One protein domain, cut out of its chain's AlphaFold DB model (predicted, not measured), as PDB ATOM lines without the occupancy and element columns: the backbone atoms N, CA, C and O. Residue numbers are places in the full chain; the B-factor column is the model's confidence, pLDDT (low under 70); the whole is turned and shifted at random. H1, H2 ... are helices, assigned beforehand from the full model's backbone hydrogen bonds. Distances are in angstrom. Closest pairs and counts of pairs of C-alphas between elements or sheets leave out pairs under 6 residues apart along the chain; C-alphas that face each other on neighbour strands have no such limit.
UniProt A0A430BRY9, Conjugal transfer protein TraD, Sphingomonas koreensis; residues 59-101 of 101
ATOM      1  N   ALA A  59     185.744-125.624 332.979       97.25
ATOM      2  CA  ALA A  59     185.101-125.991 331.721       97.25
ATOM      3  C   ALA A  59     184.858-127.504 331.628       97.25
ATOM      4  O   ALA A  59     183.763-127.933 331.283       97.25
ATOM      5  N   LEU A  60     185.851-128.320 332.002       98.06
ATOM      6  CA  LEU A  60     185.764-129.783 331.919       98.06
ATOM      7  C   LEU A  60     184.747-130.402 332.884       98.06
ATOM      8  O   LEU A  60     184.361-131.554 332.694       98.06
ATOM      9  N   THR A  61     184.348-129.678 333.930       97.81
ATOM     10  CA  THR A  61     183.365-130.152 334.919       97.81
ATOM     11  C   THR A  61     182.048-129.383 334.878       97.81
ATOM     12  O   THR A  61     181.202-129.640 335.726       97.81
ATOM     13  N   ASP A  62     181.868-128.462 333.926       97.44
ATOM     14  CA  ASP A  62     180.697-127.573 333.848       97.44
ATOM     15  C   ASP A  62     180.434-126.798 335.161       97.44
ATOM     16  O   ASP A  62     179.317-126.706 335.662       97.44
ATOM     17  N   ASP A  63     181.511-126.288 335.774       96.62
ATOM     18  CA  ASP A  63     181.522-125.643 337.100       96.62
ATOM     19  C   ASP A  63     180.910-126.496 338.237       96.62
ATOM     20  O   ASP A  63     180.502-125.968 339.280       96.62
ATOM     21  N   ASP A  64     180.879-127.828 338.101       98.19
ATOM     22  CA  ASP A  64     180.431-128.709 339.179       98.19
ATOM     23  C   ASP A  64     181.441-128.697 340.339       98.19
ATOM     24  O   ASP A  64     182.458-129.401 340.392       98.19
ATOM     25  N   ARG A  65     181.111-127.881 341.341       96.75
ATOM     26  CA  ARG A  65     181.925-127.693 342.543       96.75
ATOM     27  C   ARG A  65     182.084-128.970 343.358       96.75
ATOM     28  O   ARG A  65     183.109-129.110 344.027       96.75
ATOM     29  N   ALA A  66     181.112-129.882 343.332       98.38
ATOM     30  CA  ALA A  66     181.221-131.150 344.041       98.38
ATOM     31  C   ALA A  66     182.250-132.058 343.355       98.38
ATOM     32  O   ALA A  66     183.070-132.667 344.044       98.38
ATOM     33  N   VAL A  67     182.283-132.072 342.020       98.44
ATOM     34  CA  VAL A  67     183.293-132.806 341.242       98.44
ATOM     35  C   VAL A  67     184.688-132.223 341.467       98.44
ATOM     36  O   VAL A  67     185.609-132.963 341.826       98.44
ATOM     37  N   ILE A  68     184.853-130.901 341.343       98.00
ATOM     38  CA  ILE A  68     186.143-130.232 341.589       98.00
ATOM     39  C   ILE A  68     186.628-130.519 343.014       98.00
ATOM     40  O   ILE A  68     187.790-130.878 343.226       98.00
ATOM     41  N   PHE A  69     185.741-130.407 344.005       97.94
ATOM     42  CA  PHE A  69     186.093-130.716 345.385       97.94
ATOM     43  C   PHE A  69     186.447-132.197 345.571       97.94
ATOM     44  O   PHE A  69     187.442-132.503 346.230       97.94
ATOM     45  N   GLY A  70     185.717-133.115 344.935       98.50
ATOM     46  CA  GLY A  70     186.015-134.548 344.931       98.50
ATOM     47  C   GLY A  70     187.418-134.868 344.400       98.50
ATOM     48  O   GLY A  70     188.152-135.636 345.027       98.50
ATOM     49  N   LEU A  71     187.844-134.213 343.314       97.81
ATOM     50  CA  LEU A  71     189.205-134.334 342.775       97.81
ATOM     51  C   LEU A  71     190.267-133.886 343.792       97.81
ATOM     52  O   LEU A  71     191.270-134.576 344.004       97.81
ATOM     53  N   LEU A  72     190.040-132.752 344.465       97.12
ATOM     54  CA  LEU A  72     190.948-132.243 345.499       97.12
ATOM     55  C   LEU A  72     191.002-133.168 346.722       97.12
ATOM     56  O   LEU A  72     192.079-133.386 347.283       97.12
ATOM     57  N   VAL A  73     189.870-133.758 347.116       98.38
ATOM     58  CA  VAL A  73     189.802-134.747 348.201       98.38
ATOM     59  C   VAL A  73     190.579-136.012 347.838       98.38
ATOM     60  O   VAL A  73     191.358-136.495 348.661       98.38
ATOM     61  N   ALA A  74     190.443-136.519 346.611       97.94
ATOM     62  CA  ALA A  74     191.204-137.674 346.135       97.94
ATOM     63  C   ALA A  74     192.722-137.403 346.142       97.94
ATOM     64  O   ALA A  74     193.515-138.234 346.606       97.94
ATOM     65  N   ALA A  75     193.132-136.206 345.709       97.12
ATOM     66  CA  ALA A  75     194.523-135.771 345.786       97.12
ATOM     67  C   ALA A  75     195.016-135.703 347.244       97.12
ATOM     68  O   ALA A  75     196.079-136.238 347.565       97.12
ATOM     69  N   ALA A  76     194.229-135.117 348.150       97.94
ATOM     70  CA  ALA A  76     194.562-135.045 349.571       97.94
ATOM     71  C   ALA A  76     194.685-136.437 350.215       97.94
ATOM     72  O   ALA A  76     195.595-136.668 351.008       97.94
ATOM     73  N   SER A  77     193.815-137.381 349.852       98.12
ATOM     74  CA  SER A  77     193.891-138.768 350.323       98.12
ATOM     75  C   SER A  77     195.158-139.470 349.836       98.12
ATOM     76  O   SER A  77     195.821-140.138 350.624       98.12
ATOM     77  N   THR A  78     195.572-139.233 348.587       97.75
ATOM     78  CA  THR A  78     196.861-139.730 348.074       97.75
ATOM     79  C   THR A  78     198.033-139.183 348.889       97.75
ATOM     80  O   THR A  78     198.931-139.937 349.262       97.75
ATOM     81  N   LEU A  79     198.016-137.889 349.223       97.69
ATOM     82  CA  LEU A  79     199.075-137.247 350.010       97.69
ATOM     83  C   LEU A  79     199.102-137.659 351.486       97.69
ATOM     84  O   LEU A  79     200.121-137.455 352.139       97.69
ATOM     85  N   ARG A  80     198.012-138.225 352.015       97.31
ATOM     86  CA  ARG A  80     197.967-138.815 353.362       97.31
ATOM     87  C   ARG A  80     198.459-140.266 353.402       97.31
ATOM     88  O   ARG A  80     198.602-140.810 354.489       97.31
ATOM     89  N   SER A  81     198.705-140.884 352.247       96.25
ATOM     90  CA  SER A  81     199.220-142.253 352.141       96.25
ATOM     91  C   SER A  81     200.750-142.300 352.074       96.25
ATOM     92  O   SER A  81     201.411-141.287 351.835       96.25
ATOM     93  N   GLU A  82     201.315-143.504 352.165       95.88
ATOM     94  CA  GLU A  82     202.751-143.768 351.975       95.88
ATOM     95  C   GLU A  82     203.279-143.328 350.596       95.88
ATOM     96  O   GLU A  82     204.471-143.097 350.415       95.88
ATOM     97  N   ARG A  83     202.395-143.132 349.607       94.88
ATOM     98  CA  ARG A  83     202.761-142.694 348.247       94.88
ATOM     99  C   ARG A  83     203.005-141.188 348.124       94.88
ATOM    100  O   ARG A  83     203.253-140.705 347.016       94.88
ATOM    101  N   ARG A  84     202.921-140.430 349.223       97.19
ATOM    102  CA  ARG A  84     202.998-138.961 349.240       97.19
ATOM    103  C   ARG A  84     204.171-138.408 348.431       97.19
ATOM    104  O   ARG A  84     203.966-137.557 347.567       97.19
ATOM    105  N   ASP A  85     205.388-138.879 348.686       97.81
ATOM    106  CA  ASP A  85     206.592-138.272 348.102       97.81
ATOM    107  C   ASP A  85     206.732-138.581 346.606       97.81
ATOM    108  O   ASP A  85     207.105-137.708 345.809       97.81
ATOM    109  N   GLN A  86     206.335-139.787 346.193       97.44
ATOM    110  CA  GLN A  86     206.254-140.160 344.782       97.44
ATOM    111  C   GLN A  86     205.197-139.316 344.052       97.44
ATOM    112  O   GLN A  86     205.478-138.761 342.982       97.44
ATOM    113  N   ALA A  87     204.008-139.162 344.646       97.62
ATOM    114  CA  ALA A  87     202.924-138.350 344.099       97.62
ATOM    115  C   ALA A  87     203.340-136.877 343.956       97.62
ATOM    116  O   ALA A  87     203.220-136.311 342.868       97.62
ATOM    117  N   LEU A  88     203.924-136.276 345.000       97.81
ATOM    118  CA  LEU A  88     204.429-134.898 344.957       97.81
ATOM    119  C   LEU A  88     205.492-134.709 343.872       97.81
ATOM    120  O   LEU A  88     205.461-133.713 343.146       97.81
ATOM    121  N   THR A  89     206.411-135.662 343.719       98.00
ATOM    122  CA  THR A  89     207.457-135.604 342.691       98.00
ATOM    123  C   THR A  89     206.866-135.641 341.281       98.00
ATOM    124  O   THR A  89     207.275-134.873 340.402       98.00
ATOM    125  N   LEU A  90     205.884-136.511 341.036       97.31
ATOM    126  CA  LEU A  90     205.198-136.604 339.746       97.31
ATOM    127  C   LEU A  90     204.365-135.355 339.447       97.31
ATOM    128  O   LEU A  90     204.495-134.778 338.364       97.31
ATOM    129  N   TRP A  91     203.544-134.909 340.398       96.44
ATOM    130  CA  TRP A  91     202.666-133.754 340.218       96.44
ATOM    131  C   TRP A  91     203.442-132.453 340.086       96.44
ATOM    132  O   TRP A  91     203.095-131.640 339.237       96.44
ATOM    133  N   ARG A  92     204.550-132.272 340.816       96.06
ATOM    134  CA  ARG A  92     205.419-131.098 340.648       96.06
ATOM    135  C   ARG A  92     206.007-131.032 339.238       96.06
ATOM    136  O   ARG A  92     206.022-129.961 338.640       96.06
ATOM    137  N   ARG A  93     206.466-132.161 338.682       96.50
ATOM    138  CA  ARG A  93     206.980-132.217 337.299       96.50
ATOM    139  C   ARG A  93     205.891-131.902 336.274       96.50
ATOM    140  O   ARG A  93     206.127-131.116 335.363       96.50
ATOM    141  N   ARG A  94     204.705-132.492 336.433       95.06
ATOM    142  CA  ARG A  94     203.545-132.245 335.565       95.06
ATOM    143  C   ARG A  94     203.080-130.793 335.635       95.06
ATOM    144  O   ARG A  94     202.943-130.165 334.595       95.06
ATOM    145  N   GLY A  95     202.932-130.263 336.846       94.00
ATOM    146  CA  GLY A  95     202.555-128.879 337.101       94.00
ATOM    147  C   GLY A  95     203.526-127.901 336.454       94.00
ATOM    148  O   GLY A  95     203.078-127.032 335.728       94.00
ATOM    149  N   LYS A  96     204.846-128.091 336.610       94.25
ATOM    150  CA  LYS A  96     205.852-127.253 335.930       94.25
ATOM    151  C   LYS A  96     205.689-127.244 334.407       94.25
ATOM    152  O   LYS A  96     205.779-126.176 333.815       94.25
ATOM    153  N   ARG A  97     205.432-128.401 333.784       92.88
ATOM    154  CA  ARG A  97     205.212-128.483 332.329       92.88
ATOM    155  C   ARG A  97     203.944-127.755 331.892       92.88
ATOM    156  O   ARG A  97     204.013-126.997 330.945       92.88
ATOM    157  N   ALA A  98     202.836-127.945 332.608       90.12
ATOM    158  CA  ALA A  98     201.572-127.265 332.316       90.12
ATOM    159  C   ALA A  98     201.602-125.758 332.646       90.12
ATOM    160  O   ALA A  98     200.790-124.988 332.147       90.12
ATOM    161  N   PHE A  99     202.512-125.323 333.526       84.00
ATOM    162  CA  PHE A  99     202.680-123.913 333.873       84.00
ATOM    163  C   PHE A  99     203.567-123.140 332.907       84.00
ATOM    164  O   PHE A  99     203.316-121.952 332.714       84.00
ATOM    165  N   GLY A 100     204.631-123.788 332.422       71.50
ATOM    166  CA  GLY A 100     205.640-123.201 331.540       71.50
ATOM    167  C   GLY A 100     205.315-123.297 330.049       71.50
ATOM    168  O   GLY A 100     206.126-122.840 329.250       71.50
ATOM    169  N   SER A 101     204.179-123.905 329.696       55.16
ATOM    170  CA  SER A 101     203.541-123.828 328.378       55.16
ATOM    171  C   SER A 101     202.549-122.675 328.310       55.16
ATOM    172  O   SER A 101     201.839-122.481 329.331       55.16
TER     173      SER A 101
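AT A GLANCE: This is residues 59 to 101 of the 101 residues of the protein "Conjugal transfer protein TraD" of Sphingomonas koreensis (UniProt A0A430BRY9). What shape appears? After residues 59 to 64, H1 and H2 meet near their ends as a flat, open V. What makes it up? The printed part has 43 residues with two named helices, H1 then H2, and no named strand; the class is all helix. How spread is it? It is loose, with a radius of gyration of the C-alphas of 12.4 A and spans of 31 by 29 by 8 A.

IN THESE COORDINATES: Where is H1? Residues 65 to 79, 21.0 A long, begin at C-alpha 65 (181.925, -127.693, 342.543). Where is H2? Residues 84 to 100, 23.8 A long, end at C-alpha 100 (205.640, -123.201, 331.540).

HOW THE PARTS SIT: How do the helices meet? H1, with residues 78 to 79 alone, and H2, with residues 84 to 88 alone, touch only at the corner by their tight link; their closest C-alphas, Thr 78 and Arg 84, are 6.3 A apart. They run opposite ways at a steep tilt of 51 degrees. Are their backbones bonded? Every O i to N i+4 pair in H1 and H2 is within hydrogen-bond range.

THE WHOLE: How large is it? The farthest C-alphas, Asp 62 and Glu 82, are 32.8 A apart. Any cut or low confidence? The printed part has no cut, and residue 101 alone is under pLDDT 70.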